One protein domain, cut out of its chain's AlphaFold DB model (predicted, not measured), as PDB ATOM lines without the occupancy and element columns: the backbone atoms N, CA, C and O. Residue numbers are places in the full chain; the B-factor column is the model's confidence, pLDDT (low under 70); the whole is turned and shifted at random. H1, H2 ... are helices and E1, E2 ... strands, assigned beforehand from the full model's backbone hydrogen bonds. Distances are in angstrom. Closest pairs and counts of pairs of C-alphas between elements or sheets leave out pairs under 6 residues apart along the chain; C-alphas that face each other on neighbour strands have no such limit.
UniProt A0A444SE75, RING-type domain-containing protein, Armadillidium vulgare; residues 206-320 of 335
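Overview. This is residues 206 to 320 of the 335 residues of the protein "RING-type domain-containing protein" of Armadillidium vulgare (UniProt A0A444SE75). A curled, strongly twisted sheet of four strands has H1 lying across it and short H2 packed on the same face; next to it a long two-strand hairpin, E5 and E6, reaches away, with H3 packed on E5. The hairpin's turn, residues 292 to 297, sticks out free. The printed part has 115 residues, with three named helices and six named strands in the order H1 E1 E2 E3 E4 H2 E5 E6 H3, and its class is mixed, helices and strands. The larger sheet is mixed, in the order E3 E2 E1 E4; the smaller, E5 E6, is antiparallel. The whole is compact, with a radius of gyration of the C-alphas of 14.6 A and spans of 44 by 35 by 34 A.

Along the chain. Begin in the larger sheet with E2, residues 240 to 249, which runs 29.2 A from C-alpha 240 at (88.246, 188.483, 149.906). Before it comes E1, residues 231 to 237, 19.0 A; after it come E3, residues 252 to 255, and E4, residues 268 to 271. Find C-alpha 214 at (72.433, 167.250, 143.467), where H1, residues 214 to 226, begins its 18.0 A. H2 is residues 272 to 277. E5, residues 285 to 292, and E6, residues 297 to 304, measure 22.5 A and 22.6 A. H3, residues 308 to 319, covers 16.1 A and ends at C-alpha 319, (81.369, 178.254, 158.039).

Arrangement. E1 E2 E3 form a meander, each strand the antiparallel neighbour of the one before. Look at N 235 and O 242, 3.0 A apart, between E1 and E2, and at N 254 and O 247, 2.8 A, between E3 and E2. The edge strand E4 is parallel to E1, with N 234 and O 270 at 2.8 A. H1 and H2 are on one face of this sheet, in two layers, helices over one face. H1 lies over E2 at a height over the sheet of 8.0 A and runs across the strands, at 70 degrees to E2 on the local plane; their closest C-alphas, those of Val 225 and Ser 247, are 6.3 A apart. H2 comes closest to E1 at the C-alphas of Phe 272 and Ala 233, 5.1 A. E3 and E5 are near each other. In the hairpin E5 and E6, N 290 and O 299 are 2.8 A apart. The closest C-alphas of E5 and H3 are those of Thr 286 and Ile 315, 6.9 A. Every O i to N i+4 pair is within hydrogen-bond range in H1 and H3; in H2 it is 1 of 2.

Size, cuts and confidence. The C-alphas of Gln 212 and Lys 294 are the two farthest apart, 48.0 A. The printed part has no cut. The link from E3 to E4 is long, residues 256 to 267. Mean pLDDT of the printed part is 82.3; it is under 70 at residue 281, residues 293 to 296 and residues 306 to 313.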
ATOM      1  N   ILE A 206      84.352 171.943 138.966       84.38
ATOM      2  CA  ILE A 206      83.156 171.103 139.082       84.38
ATOM      3  C   ILE A 206      81.971 172.024 139.383       84.38
ATOM      4  O   ILE A 206      81.927 172.638 140.456       84.38
ATOM      5  N   LEU A 207      81.020 172.123 138.455       84.69
ATOM      6  CA  LEU A 207      79.827 172.955 138.612       84.69
ATOM      7  C   LEU A 207      78.599 172.079 138.804       84.69
ATOM      8  O   LEU A 207      78.423 171.078 138.118       84.69
ATOM      9  N   LEU A 208      77.699 172.486 139.698       80.75
ATOM     10  CA  LEU A 208      76.426 171.780 139.897       80.75
ATOM     11  C   LEU A 208      75.591 171.705 138.607       80.75
ATOM     12  O   LEU A 208      74.854 170.745 138.415       80.75
ATOM     13  N   SER A 209      75.723 172.692 137.715       78.75
ATOM     14  CA  SER A 209      75.033 172.718 136.419       78.75
ATOM     15  C   SER A 209      75.441 171.603 135.460       78.75
ATOM     16  O   SER A 209      74.714 171.355 134.501       78.75
ATOM     17  N   ASP A 210      76.583 170.959 135.694       81.62
ATOM     18  CA  ASP A 210      77.113 169.916 134.813       81.62
ATOM     19  C   ASP A 210      76.469 168.543 135.089       81.62
ATOM     20  O   ASP A 210      76.743 167.576 134.381       81.62
ATOM     21  N   PHE A 211      75.604 168.452 136.107       79.31
ATOM     22  CA  PHE A 211      74.997 167.211 136.592       79.31
ATOM     23  C   PHE A 211      73.474 167.261 136.514       79.31
ATOM     24  O   PHE A 211      72.861 168.330 136.591       79.31
ATOM     25  N   GLN A 212      72.847 166.087 136.404       78.56
ATOM     26  CA  GLN A 212      71.391 165.992 136.319       78.56
ATOM     27  C   GLN A 212      70.718 166.394 137.637       78.56
ATOM     28  O   GLN A 212      69.645 167.004 137.636       78.56
ATOM     29  N   ASP A 213      71.338 166.054 138.768       78.38
ATOM     30  CA  ASP A 213      70.830 166.382 140.091       78.38
ATOM     31  C   ASP A 213      71.942 166.580 141.141       78.38
ATOM     32  O   ASP A 213      73.130 166.324 140.931       78.38
ATOM     33  N   SER A 214      71.531 167.038 142.327       84.06
ATOM     34  CA  SER A 214      72.433 167.250 143.467       84.06
ATOM     35  C   SER A 214      73.131 165.976 143.959       84.06
ATOM     36  O   SER A 214      74.190 166.056 144.580       84.06
ATOM     37  N   LYS A 215      72.554 164.794 143.722       83.94
ATOM     38  CA  LYS A 215      73.108 163.523 144.185       83.94
ATOM     39  C   LYS A 215      74.288 163.116 143.312       83.94
ATOM     40  O   LYS A 215      75.306 162.713 143.867       83.94
ATOM     41  N   GLU A 216      74.174 163.259 141.996       83.69
ATOM     42  CA  GLU A 216      75.277 163.035 141.054       83.69
ATOM     43  C   GLU A 216      76.435 164.005 141.304       83.69
ATOM     44  O   GLU A 216      77.575 163.569 141.451       83.69
ATOM     45  N   TYR A 217      76.135 165.295 141.483       89.12
ATOM     46  CA  TYR A 217      77.143 166.306 141.818       89.12
ATOM     47  C   TYR A 217      77.914 165.970 143.105       89.12
ATOM     48  O   TYR A 217      79.146 165.984 143.141       89.12
ATOM     49  N   LEU A 218      77.204 165.622 144.184       91.50
ATOM     50  CA  LEU A 218      77.851 165.252 145.444       91.50
ATOM     51  C   LEU A 218      78.604 163.914 145.346       91.50
ATOM     52  O   LEU A 218      79.609 163.735 146.040       91.50
ATOM     53  N   ALA A 219      78.139 162.980 144.511       90.06
ATOM     54  CA  ALA A 219      78.821 161.714 144.264       90.06
ATOM     55  C   ALA A 219      80.155 161.919 143.531       90.06
ATOM     56  O   ALA A 219      81.144 161.304 143.926       90.06
ATOM     57  N   GLU A 220      80.213 162.824 142.550       91.69
ATOM     58  CA  GLU A 220      81.459 163.203 141.867       91.69
ATOM     59  C   GLU A 220      82.467 163.821 142.847       91.69
ATOM     60  O   GLU A 220      83.617 163.387 142.931       91.69
ATOM     61  N   ILE A 221      82.027 164.779 143.675       93.94
ATOM     62  CA  ILE A 221      82.883 165.378 144.714       93.94
ATOM     63  C   ILE A 221      83.431 164.293 145.648       93.94
ATOM     64  O   ILE A 221      84.609 164.302 146.010       93.94
ATOM     65  N   TYR A 222      82.582 163.346 146.049       94.06
ATOM     66  CA  TYR A 222      82.993 162.237 146.899       94.06
ATOM     67  C   TYR A 222      83.995 161.309 146.219       94.06
ATOM     68  O   TYR A 222      84.961 160.917 146.871       94.06
ATOM     69  N   ALA A 223      83.807 160.994 144.935       92.81
ATOM     70  CA  ALA A 223      84.731 160.173 144.161       92.81
ATOM     71  C   ALA A 223      86.128 160.811 144.100       92.81
ATOM     72  O   ALA A 223      87.114 160.147 144.422       92.81
ATOM     73  N   ARG A 224      86.213 162.116 143.816       93.56
ATOM     74  CA  ARG A 224      87.489 162.852 143.797       93.56
ATOM     75  C   ARG A 224      88.187 162.856 145.150       93.56
ATOM     76  O   ARG A 224      89.346 162.467 145.261       93.56
ATOM     77  N   VAL A 225      87.462 163.197 146.220       93.75
ATOM     78  CA  VAL A 225      88.013 163.146 147.588       93.75
ATOM     79  C   VAL A 225      88.398 161.711 147.981       93.75
ATOM     80  O   VAL A 225      89.330 161.499 148.757       93.75
ATOM     81  N   GLN A 226      87.689 160.698 147.470       92.25
ATOM     82  CA  GLN A 226      88.028 159.293 147.676       92.25
ATOM     83  C   GLN A 226      89.320 158.885 146.968       92.25
ATOM     84  O   GLN A 226      90.048 158.079 147.545       92.25
ATOM     85  N   ASN A 227      89.606 159.468 145.807       92.56
ATOM     86  CA  ASN A 227      90.849 159.305 145.055       92.56
ATOM     87  C   ASN A 227      91.991 160.198 145.579       92.56
ATOM     88  O   ASN A 227      92.989 160.385 144.892       92.56
ATOM     89  N   GLU A 228      91.847 160.746 146.790       91.38
ATOM     90  CA  GLU A 228      92.822 161.628 147.448       91.38
ATOM     91  C   GLU A 228      93.081 162.953 146.712       91.38
ATOM     92  O   GLU A 228      94.027 163.675 147.034       91.38
ATOM     93  N   GLU A 229      92.200 163.334 145.785       93.88
ATOM     94  CA  GLU A 229      92.267 164.640 145.145       93.88
ATOM     95  C   GLU A 229      91.990 165.756 146.156       93.88
ATOM     96  O   GLU A 229      91.138 165.666 147.052       93.88
ATOM     97  N   LYS A 230      92.713 166.862 145.993       94.25
ATOM     98  CA  LYS A 230      92.533 168.064 146.801       94.25
ATOM     99  C   LYS A 230      91.290 168.797 146.320       94.25
ATOM    100  O   LYS A 230      91.323 169.458 145.291       94.25
ATOM    101  N   VAL A 231      90.201 168.706 147.075       95.88
ATOM    102  CA  VAL A 231      88.961 169.428 146.762       95.88
ATOM    103  C   VAL A 231      88.732 170.551 147.770       95.88
ATOM    104  O   VAL A 231      88.786 170.332 148.987       95.88
ATOM    105  N   PHE A 232      88.465 171.760 147.275       95.31
ATOM    106  CA  PHE A 232      88.224 172.947 148.094       95.31
ATOM    107  C   PHE A 232      86.955 173.679 147.659       95.31
ATOM    108  O   PHE A 232      86.723 173.927 146.479       95.31
ATOM    109  N   ALA A 233      86.142 174.062 148.640       93.25
ATOM    110  CA  ALA A 233      85.021 174.960 148.433       93.25
ATOM    111  C   ALA A 233      85.507 176.411 148.432       93.25
ATOM    112  O   ALA A 233      86.255 176.802 149.328       93.25
ATOM    113  N   VAL A 234      85.054 177.203 147.462       90.56
ATOM    114  CA  VAL A 234      85.410 178.615 147.296       90.56
ATOM    115  C   VAL A 234      84.183 179.515 147.449       90.56
ATOM    116  O   VAL A 234      83.072 179.173 147.028       90.56
ATOM    117  N   ARG A 235      84.378 180.679 148.080       86.62
ATOM    118  CA  ARG A 235      83.382 181.755 148.181       86.62
ATOM    119  C   ARG A 235      84.078 183.112 148.272       86.62
ATOM    120  O   ARG A 235      85.072 183.244 148.983       86.62
ATOM    121  N   LYS A 236      83.512 184.135 147.630       81.06
ATOM    122  CA  LYS A 236      83.867 185.535 147.903       81.06
ATOM    123  C   LYS A 236      83.091 186.014 149.140       81.06
ATOM    124  O   LYS A 236      81.861 185.973 149.147       81.06
ATOM    125  N   ILE A 237      83.802 186.407 150.193       74.50
ATOM    126  CA  ILE A 237      83.248 186.982 151.426       74.50
ATOM    127  C   ILE A 237      83.760 188.418 151.508       74.50
ATOM    128  O   ILE A 237      84.972 188.637 151.581       74.50
ATOM    129  N   GLU A 238      82.832 189.375 151.450       73.75
ATOM    130  CA  GLU A 238      83.138 190.798 151.243       73.75
ATOM    131  C   GLU A 238      83.988 190.967 149.974       73.75
ATOM    132  O   GLU A 238      83.523 190.585 148.901       73.75
ATOM    133  N   ASP A 239      85.230 191.446 150.087       70.50
ATOM    134  CA  ASP A 239      86.174 191.580 148.970       70.50
ATOM    135  C   ASP A 239      87.315 190.560 148.975       70.50
ATOM    136  O   ASP A 239      88.243 190.646 148.173       70.50
ATOM    137  N   THR A 240      87.223 189.530 149.819       76.38
ATOM    138  CA  THR A 240      88.246 188.483 149.906       76.38
ATOM    139  C   THR A 240      87.721 187.135 149.440       76.38
ATOM    140  O   THR A 240      86.592 186.738 149.734       76.38
ATOM    141  N   ILE A 241      88.555 186.399 148.712       83.19
ATOM    142  CA  ILE A 241      88.266 185.013 148.350       83.19
ATOM    143  C   ILE A 241      88.678 184.133 149.526       83.19
ATOM    144  O   ILE A 241      89.779 184.270 150.063       83.19
ATOM    145  N   LYS A 242      87.781 183.241 149.936       88.00
ATOM    146  CA  LYS A 242      88.021 182.296 151.020       88.00
ATOM    147  C   LYS A 242      87.791 180.870 150.555       88.00
ATOM    148  O   LYS A 242      86.864 180.596 149.788       88.00
ATOM    149  N   TYR A 243      88.615 179.974 151.085       91.88
ATOM    150  CA  TYR A 243      88.599 178.557 150.754       91.88
ATOM    151  C   TYR A 243      88.382 177.693 151.997       91.88
ATOM    152  O   TYR A 243      88.865 177.991 153.097       91.88
ATOM    153  N   GLY A 244      87.651 176.599 151.815       92.56
ATOM    154  CA  GLY A 244      87.375 175.592 152.831       92.56
ATOM    155  C   GLY A 244      87.684 174.206 152.285       92.56
ATOM    156  O   GLY A 244      87.209 173.835 151.216       92.56
ATOM    157  N   LYS A 245      88.493 173.429 153.009       94.88
ATOM    158  CA  LYS A 245      88.830 172.059 152.605       94.88
ATOM    159  C   LYS A 245      87.569 171.193 152.555       94.88
ATOM    160  O   LYS A 245      86.727 171.269 153.453       94.88
ATOM    161  N   VAL A 246      87.488 170.313 151.564       95.31
ATOM    162  CA  VAL A 246      86.526 169.211 151.536       95.31
ATOM    163  C   VAL A 246      87.248 167.922 151.911       95.31
ATOM    164  O   VAL A 246      88.377 167.665 151.501       95.31
ATOM    165  N   SER A 247      86.625 167.122 152.766       93.75
ATOM    166  CA  SER A 247      87.170 165.839 153.218       93.75
ATOM    167  C   SER A 247      86.059 164.807 153.348       93.75
ATOM    168  O   SER A 247      84.881 165.161 153.331       93.75
ATOM    169  N   LYS A 248      86.423 163.532 153.479       91.25
ATOM    170  CA  LYS A 248      85.467 162.442 153.677       91.25
ATOM    171  C   LYS A 248      85.704 161.727 155.001       91.25
ATOM    172  O   LYS A 248      86.843 161.571 155.435       91.25
ATOM    173  N   TYR A 249      84.627 161.227 155.592       85.50
ATOM    174  CA  TYR A 249      84.691 160.253 156.675       85.50
ATOM    175  C   TYR A 249      83.511 159.286 156.559       85.50
ATOM    176  O   TYR A 249      82.351 159.689 156.661       85.50
ATOM    177  N   GLY A 250      83.799 158.006 156.309       85.75
ATOM    178  CA  GLY A 250      82.770 157.054 155.886       85.75
ATOM    179  C   GLY A 250      82.046 157.559 154.633       85.75
ATOM    180  O   GLY A 250      82.683 158.107 153.741       85.75
ATOM    181  N   ASN A 251      80.718 157.445 154.600       85.00
ATOM    182  CA  ASN A 251      79.875 157.890 153.480       85.00
ATOM    183  C   ASN A 251      79.447 159.374 153.572       85.00
ATOM    184  O   ASN A 251      78.334 159.744 153.187       85.00
ATOM    185  N   ARG A 252      80.274 160.222 154.196       88.69
ATOM    186  CA  ARG A 252      79.929 161.616 154.501       88.69
ATOM    187  C   ARG A 252      81.002 162.570 154.010       88.69
ATOM    188  O   ARG A 252      82.188 162.351 154.261       88.69
ATOM    189  N   LEU A 253      80.557 163.655 153.386       93.94
ATOM    190  CA  LEU A 253      81.388 164.782 152.985       93.94
ATOM    191  C   LEU A 253      81.413 165.847 154.082       93.94
ATOM    192  O   LEU A 253      80.378 166.349 154.531       93.94
ATOM    193  N   PHE A 254      82.617 166.211 154.498       93.06
ATOM    194  CA  PHE A 254      82.920 167.232 155.488       93.06
ATOM    195  C   PHE A 254      83.445 168.469 154.774       93.06
ATOM    196  O   PHE A 254      84.536 168.459 154.207       93.06
ATOM    197  N   PHE A 255      82.656 169.537 154.839       92.62
ATOM    198  CA  PHE A 255      83.000 170.854 154.321       92.62
ATOM    199  C   PHE A 255      83.483 171.701 155.491       92.62
ATOM    200  O   PHE A 255      82.702 172.015 156.390       92.62
ATOM    201  N   HIS A 256      84.779 171.994 155.509       91.88
ATOM    202  CA  HIS A 256      85.418 172.767 156.569       91.88
ATOM    203  C   HIS A 256      85.179 174.265 156.380       91.88
ATOM    204  O   HIS A 256      84.820 174.716 155.293       91.88
ATOM    205  N   SER A 257      85.391 175.042 157.443       89.94
ATOM    206  CA  SER A 257      85.150 176.486 157.405       89.94
ATOM    207  C   SER A 257      86.015 177.204 156.361       89.94
ATOM    208  O   SER A 257      87.187 176.855 156.154       89.94
ATOM    209  N   LEU A 258      85.432 178.237 155.745       89.81
ATOM    210  CA  LEU A 258      86.022 179.102 154.720       89.81
ATOM    211  C   LEU A 258      87.052 180.048 155.350       89.81
ATOM    212  O   LEU A 258      86.840 181.244 155.515       89.81
ATOM    213  N   SER A 259      88.166 179.471 155.774       87.94
ATOM    214  CA  SER A 259      89.164 180.115 156.634       87.94
ATOM    215  C   SER A 259      90.495 180.356 155.930       87.94
ATOM    216  O   SER A 259      91.317 181.118 156.432       87.94
ATOM    217  N   LEU A 260      90.716 179.719 154.782       88.06
ATOM    218  CA  LEU A 260      91.959 179.820 154.028       88.06
ATOM    219  C   LEU A 260      91.880 180.986 153.041       88.06
ATOM    220  O   LEU A 260      90.822 181.228 152.462       88.06
ATOM    221  N   SER A 261      92.989 181.699 152.848       85.38
ATOM    222  CA  SER A 261      93.126 182.754 151.831       85.38
ATOM    223  C   SER A 261      93.488 182.213 150.450       85.38
ATOM    224  O   SER A 261      93.261 182.895 149.461       85.38
ATOM    225  N   GLU A 262      94.030 180.996 150.383       85.69
ATOM    226  CA  GLU A 262      94.475 180.337 149.156       85.69
ATOM    227  C   GLU A 262      94.166 178.835 149.223       85.69
ATOM    228  O   GLU A 262      94.066 178.253 150.311       85.69
ATOM    229  N   ALA A 263      94.024 178.209 148.055       87.12
ATOM    230  CA  ALA A 263      93.977 176.760 147.895       87.12
ATOM    231  C   ALA A 263      95.253 176.281 147.176       87.12
ATOM    232  O   ALA A 263      95.824 177.038 146.391       87.12
ATOM    233  N   PRO A 264      95.716 175.039 147.413       88.00
ATOM    234  CA  PRO A 264      96.816 174.456 146.645       88.00
ATOM    235  C   PRO A 264      96.554 174.516 145.133       88.00
ATOM    236  O   PRO A 264      95.422 174.302 144.702       88.00
ATOM    237  N   THR A 265      97.593 174.755 144.334       79.31
ATOM    238  CA  THR A 265      97.509 174.987 142.877       79.31
ATOM    239  C   THR A 265      96.935 173.819 142.071       79.31
ATOM    240  O   THR A 265      96.431 174.031 140.976       79.31
ATOM    241  N   ASP A 266      96.984 172.599 142.603       85.69
ATOM    242  CA  ASP A 266      96.456 171.365 142.010       85.69
ATOM    243  C   ASP A 266      95.064 170.981 142.546       85.69
ATOM    244  O   ASP A 266      94.650 169.826 142.457       85.69
ATOM    245  N   SER A 267      94.350 171.929 143.159       89.50
ATOM    246  CA  SER A 267      93.046 171.657 143.765       89.50
ATOM    247  C   SER A 267      91.904 171.727 142.759       89.50
ATOM    248  O   SER A 267      91.787 172.689 142.006       89.50
ATOM    249  N   SER A 268      90.978 170.774 142.851       91.19
ATOM    250  CA  SER A 268      89.638 170.926 142.286       91.19
ATOM    251  C   SER A 268      88.835 171.911 143.135       91.19
ATOM    252  O   SER A 268      88.739 171.764 144.360       91.19
ATOM    253  N   LEU A 269      88.233 172.904 142.489       92.62
ATOM    254  CA  LEU A 269      87.431 173.922 143.163       92.62
ATOM    255  C   LEU A 269      85.936 173.696 142.923       92.62
ATOM    256  O   LEU A 269      85.531 173.356 141.813       92.62
ATOM    257  N   ILE A 270      85.134 173.925 143.968       92.69
ATOM    258  CA  ILE A 270      83.663 173.913 143.936       92.69
ATOM    259  C   ILE A 270      83.093 175.178 144.564       92.69
ATOM    260  O   ILE A 270      83.637 175.692 145.544       92.69
ATOM    261  N   TRP A 271      81.958 175.663 144.072       90.19
ATOM    262  CA  TRP A 271      81.296 176.798 144.706       90.19
ATOM    263  C   TRP A 271      80.633 176.394 146.017       90.19
ATOM    264  O   TRP A 271      79.796 175.493 146.080       90.19
ATOM    265  N   PHE A 272      80.933 177.128 147.087       88.50
ATOM    266  CA  PHE A 272      80.289 176.882 148.373       88.50
ATOM    267  C   PHE A 272      78.763 177.099 148.327       88.50
ATOM    268  O   PHE A 272      78.012 176.421 149.027       88.50
ATOM    269  N   ASP A 273      78.279 178.017 147.486       82.31
ATOM    270  CA  ASP A 273      76.843 178.276 147.313       82.31
ATOM    271  C   ASP A 273      76.102 177.166 146.551       82.31
ATOM    272  O   ASP A 273      74.891 177.009 146.717       82.31
ATOM    273  N   GLU A 274      76.799 176.351 145.762       84.62
ATOM    274  CA  GLU A 274      76.217 175.162 145.124       84.62
ATOM    275  C   GLU A 274      75.986 174.046 146.144       84.62
ATOM    276  O   GLU A 274      74.933 173.408 146.154       84.62
ATOM    277  N   LEU A 275      76.901 173.887 147.103       85.25
ATOM    278  CA  LEU A 275      76.731 172.940 148.207       85.25
ATOM    279  C   LEU A 275      75.495 173.241 149.059       85.25
ATOM    280  O   LEU A 275      74.822 172.318 149.518       85.25
ATOM    281  N   LYS A 276      75.174 174.524 149.258       79.25
ATOM    282  CA  LYS A 276      73.958 174.934 149.975       79.25
ATOM    283  C   LYS A 276      72.687 174.503 149.256       79.25
ATOM    284  O   LYS A 276      71.722 174.141 149.918       79.25
ATOM    285  N   GLN A 277      72.693 174.525 147.926       79.62
ATOM    286  CA  GLN A 277      71.554 174.088 147.116       79.62
ATOM    287  C   GLN A 277      71.335 172.572 147.218       79.62
ATOM    288  O   GLN A 277      70.215 172.102 147.059       79.62
ATOM    289  N   CYS A 278      72.381 171.814 147.556       82.38
ATOM    290  CA  CYS A 278      72.317 170.364 147.734       82.38
ATOM    291  C   CYS A 278      71.888 169.929 149.153       82.38
ATOM    292  O   CYS A 278      71.686 168.738 149.413       82.38
ATOM    293  N   ALA A 279      71.795 170.868 150.100       80.50
ATOM    294  CA  ALA A 279      71.521 170.588 151.504       80.50
ATOM    295  C   ALA A 279      70.011 170.529 151.798       80.50
ATOM    296  O   ALA A 279      69.253 171.427 151.446       80.50
ATOM    297  N   ASN A 280      69.583 169.495 152.518       73.25
ATOM    298  CA  ASN A 280      68.230 169.318 153.034       73.25
ATOM    299  C   ASN A 280      68.254 168.738 154.461       73.25
ATOM    300  O   ASN A 280      69.290 168.310 154.967       73.25
ATOM    301  N   VAL A 281      67.092 168.695 155.117       66.75
ATOM    302  CA  VAL A 281      66.966 168.250 156.520       66.75
ATOM    303  C   VAL A 281      67.387 166.794 156.762       66.75
ATOM    304  O   VAL A 281      67.707 166.431 157.892       66.75
ATOM    305  N   LYS A 282      67.406 165.951 155.721       71.06
ATOM    306  CA  LYS A 282      67.760 164.527 155.816       71.06
ATOM    307  C   LYS A 282      69.253 164.281 155.589       71.06
ATOM    308  O   LYS A 282      69.797 163.345 156.169       71.06
ATOM    309  N   ASN A 283      69.918 165.098 154.770       79.50
ATOM    310  CA  ASN A 283      71.319 164.894 154.394       79.50
ATOM    311  C   ASN A 283      72.294 165.895 155.037       79.50
ATOM    312  O   ASN A 283      73.493 165.621 155.044       79.50
ATOM    313  N   PHE A 284      71.829 167.010 155.612       84.38
ATOM    314  CA  PHE A 284      72.689 168.068 156.143       84.38
ATOM    315  C   PHE A 284      72.849 168.034 157.664       84.38
ATOM    316  O   PHE A 284      71.893 167.945 158.430       84.38
ATOM    317  N   HIS A 285      74.095 168.182 158.101       85.75
ATOM    318  CA  HIS A 285      74.483 168.237 159.505       85.75
ATOM    319  C   HIS A 285      75.618 169.249 159.695       85.75
ATOM    320  O   HIS A 285      76.461 169.424 158.805       85.75
ATOM    321  N   THR A 286      75.708 169.856 160.876       85.50
ATOM    322  CA  THR A 286      76.899 170.621 161.274       85.50
ATOM    323  C   THR A 286      77.838 169.743 162.091       85.50
ATOM    324  O   THR A 286      77.442 168.699 162.619       85.50
ATOM    325  N   PHE A 287      79.109 170.125 162.147       86.81
ATOM    326  CA  PHE A 287      80.081 169.440 162.981       86.81
ATOM    327  C   PHE A 287      81.040 170.435 163.626       86.81
ATOM    328  O   PHE A 287      81.310 171.492 163.059       86.81
ATOM    329  N   ILE A 288      81.540 170.082 164.808       84.44
ATOM    330  CA  ILE A 288      82.596 170.812 165.508       84.44
ATOM    331  C   ILE A 288      83.677 169.814 165.900       84.44
ATOM    332  O   ILE A 288      83.390 168.783 166.510       84.44
ATOM    333  N   GLU A 289      84.918 170.149 165.576       83.38
ATOM    334  CA  GLU A 289      86.094 169.425 166.047       83.38
ATOM    335  C   GLU A 289      86.672 170.154 167.260       83.38
ATOM    336  O   GLU A 289      87.068 171.316 167.175       83.38
ATOM    337  N   ILE A 290      86.697 169.476 168.407       81.31
ATOM    338  CA  ILE A 290      87.267 169.996 169.648       81.31
ATOM    339  C   ILE A 290      88.548 169.228 169.945       81.31
ATOM    340  O   ILE A 290      88.516 168.040 170.273       81.31
ATOM    341  N   CYS A 291      89.677 169.927 169.866       78.25
ATOM    342  CA  CYS A 291      90.979 169.391 170.242       78.25
ATOM    343  C   CYS A 291      91.232 169.634 171.733       78.25
ATOM    344  O   CYS A 291      91.338 170.777 172.181       78.25
ATOM    345  N   CYS A 292      91.364 168.564 172.516       74.19
ATOM    346  CA  CYS A 292      91.746 168.665 173.919       74.19
ATOM    347  C   CYS A 292      93.276 168.639 174.050       74.19
ATOM    348  O   CYS A 292      93.906 167.581 173.953       74.19
ATOM    349  N   SER A 293      93.870 169.806 174.318       65.75
ATOM    350  CA  SER A 293      95.327 170.008 174.409       65.75
ATOM    351  C   SER A 293      96.028 169.106 175.430       65.75
ATOM    352  O   SER A 293      97.203 168.798 175.273       65.75
ATOM    353  N   LYS A 294      95.319 168.630 176.460       61.03
ATOM    354  CA  LYS A 294      95.902 167.781 177.511       61.03
ATOM    355  C   LYS A 294      96.119 166.319 177.100       61.03
ATOM    356  O   LYS A 294      96.796 165.606 177.833       61.03
ATOM    357  N   LYS A 295      95.521 165.840 176.000       59.12
ATOM    358  CA  LYS A 295      95.561 164.410 175.619       59.12
ATOM    359  C   LYS A 295      95.769 164.138 174.122       59.12
ATOM    360  O   LYS A 295      95.694 162.979 173.732       59.12
ATOM    361  N   ASN A 296      95.981 165.161 173.284       66.81
ATOM    362  CA  ASN A 296      95.948 165.036 171.812       66.81
ATOM    363  C   ASN A 296      94.704 164.280 171.301       66.81
ATOM    364  O   ASN A 296      94.742 163.595 170.281       66.81
ATOM    365  N   LEU A 297      93.596 164.384 172.036       73.75
ATOM    366  CA  LEU A 297      92.326 163.773 171.669       73.75
ATOM    367  C   LEU A 297      91.491 164.814 170.934       73.75
ATOM    368  O   LEU A 297      91.184 165.872 171.495       73.75
ATOM    369  N   THR A 298      91.109 164.494 169.703       78.81
ATOM    370  CA  THR A 298      90.155 165.280 168.919       78.81
ATOM    371  C   THR A 298      88.791 164.615 168.995       78.81
ATOM    372  O   THR A 298      88.628 163.462 168.600       78.81
ATOM    373  N   HIS A 299      87.804 165.346 169.503       80.56
ATOM    374  CA  HIS A 299      86.411 164.917 169.510       80.56
ATOM    375  C   HIS A 299      85.654 165.620 168.389       80.56
ATOM    376  O   HIS A 299      85.649 166.847 168.320       80.56
ATOM    377  N   VAL A 300      84.991 164.842 167.535       82.38
ATOM    378  CA  VAL A 300      84.110 165.365 166.488       82.38
ATOM    379  C   VAL A 300      82.668 165.246 166.961       82.38
ATOM    380  O   VAL A 300      82.150 164.142 167.138       82.38
ATOM    381  N   PHE A 301      82.015 166.383 167.165       82.62
ATOM    382  CA  PHE A 301      80.597 166.459 167.489       82.62
ATOM    383  C   PHE A 301      79.814 166.665 166.203       82.62
ATOM    384  O   PHE A 301      80.078 167.617 165.479       82.62
ATOM    385  N   ILE A 302      78.853 165.785 165.923       82.62
ATOM    386  CA  ILE A 302      77.937 165.911 164.786       82.62
ATOM    387  C   ILE A 302      76.587 166.363 165.324       82.62
ATOM    388  O   ILE A 302      75.984 165.678 166.149       82.62
ATOM    389  N   ILE A 303      76.108 167.500 164.834       81.69
ATOM    390  CA  ILE A 303      74.887 168.141 165.307       81.69
ATOM    391  C   ILE A 303      73.859 168.093 164.173       81.69
ATOM    392  O   ILE A 303      74.092 168.578 163.060       81.69
ATOM    393  N   LYS A 304      72.714 167.469 164.459       75.00
ATOM    394  CA  LYS A 304      71.526 167.542 163.602       75.00
ATOM    395  C   LYS A 304      70.865 168.903 163.796       75.00
ATOM    396  O   LYS A 304      70.655 169.322 164.932       75.00
ATOM    397  N   MET A 305      70.549 169.574 162.696       71.00
ATOM    398  CA  MET A 305      69.897 170.882 162.721       71.00
ATOM    399  C   MET A 305      68.379 170.686 162.615       71.00
ATOM    400  O   MET A 305      67.926 170.046 161.670       71.00
ATOM    401  N   PHE A 306      67.605 171.204 163.576       57.38
ATOM    402  CA  PHE A 306      66.148 170.987 163.662       57.38
ATOM    403  C   PHE A 306      65.313 172.275 163.524       57.38
ATOM    404  O   PHE A 306      64.172 172.208 163.081       57.38
ATOM    405  N   ASP A 307      65.873 173.447 163.853       56.78
ATOM    406  CA  ASP A 307      65.195 174.754 163.752       56.78
ATOM    407  C   ASP A 307      65.799 175.604 162.626       56.78
ATOM    408  O   ASP A 307      66.963 175.987 162.712       56.78
ATOM    409  N   LYS A 308      65.027 175.955 161.590       57.78
ATOM    410  CA  LYS A 308      65.531 176.686 160.414       57.78
ATOM    411  C   LYS A 308      66.156 178.051 160.759       57.78
ATOM    412  O   LYS A 308      67.130 178.428 160.118       57.78
ATOM    413  N   GLN A 309      65.675 178.790 161.765       54.91
ATOM    414  CA  GLN A 309      66.172 180.152 162.031       54.91
ATOM    415  C   GLN A 309      67.493 180.166 162.816       54.91
ATOM    416  O   GLN A 309      68.501 180.680 162.321       54.91
ATOM    417  N   GLN A 310      67.534 179.566 164.012       58.09
ATOM    418  CA  GLN A 310      68.755 179.559 164.832       58.09
ATOM    419  C   GLN A 310      69.855 178.687 164.217       58.09
ATOM    420  O   GLN A 310      71.038 179.033 164.283       58.09
ATOM    421  N   SER A 311      69.472 177.603 163.530       66.38
ATOM    422  CA  SER A 311      70.430 176.754 162.820       66.38
ATOM    423  C   SER A 311      71.155 177.514 161.722       66.38
ATOM    424  O   SER A 311      72.358 177.331 161.564       66.38
ATOM    425  N   HIS A 312      70.470 178.393 160.983       65.31
ATOM    426  CA  HIS A 312      71.108 179.190 159.934       65.31
ATOM    427  C   HIS A 312      72.171 180.131 160.501       65.31
ATOM    428  O   HIS A 312      73.244 180.255 159.916       65.31
ATOM    429  N   HIS A 313      71.910 180.771 161.643       67.88
ATOM    430  CA  HIS A 313      72.905 181.627 162.288       67.88
ATOM    431  C   HIS A 313      74.116 180.817 162.771       67.88
ATOM    432  O   HIS A 313      75.259 181.171 162.486       67.88
ATOM    433  N   PHE A 314      73.869 179.675 163.415       72.56
ATOM    434  CA  PHE A 314      74.929 178.776 163.864       72.56
ATOM    435  C   PHE A 314      75.780 178.235 162.706       72.56
ATOM    436  O   PHE A 314      77.005 178.218 162.803       72.56
ATOM    437  N   ILE A 315      75.157 177.846 161.587       73.62
ATOM    438  CA  ILE A 315      75.863 177.402 160.377       73.62
ATOM    439  C   ILE A 315      76.801 178.500 159.884       73.62
ATOM    440  O   ILE A 315      77.972 178.212 159.663       73.62
ATOM    441  N   LYS A 316      76.328 179.748 159.788       74.44
ATOM    442  CA  LYS A 316      77.144 180.884 159.331       74.44
ATOM    443  C   LYS A 316      78.367 181.126 160.221       74.44
ATOM    444  O   LYS A 316      79.448 181.401 159.704       74.44
ATOM    445  N   LEU A 317      78.222 180.956 161.537       76.44
ATOM    446  CA  LEU A 317      79.334 181.021 162.498       76.44
ATOM    447  C   LEU A 317      80.263 179.797 162.426       76.44
ATOM    448  O   LEU A 317      81.441 179.889 162.753       76.44
ATOM    449  N   CYS A 318      79.780 178.636 161.988       76.44
ATOM    450  CA  CYS A 318      80.645 177.481 161.741       76.44
ATOM    451  C   CYS A 318      81.441 177.644 160.440       76.44
ATOM    452  O   CYS A 318      82.615 177.285 160.379       76.44
ATOM    453  N   THR A 319      80.809 178.175 159.393       76.69
ATOM    454  CA  THR A 319      81.369 178.254 158.039       76.69
ATOM    455  C   THR A 319      82.249 179.483 157.835       76.69
ATOM    456  O   THR A 319      83.139 179.433 156.989       76.69
ATOM    457  N   GLY A 320      82.063 180.541 158.631       74.31
ATOM    458  CA  GLY A 320      82.804 181.801 158.516       74.31
ATOM    459  C   GLY A 320      82.210 182.781 157.506       74.31
ATOM    460  O   GLY A 320      82.880 183.721 157.101       74.31
TER     461      GLY A 320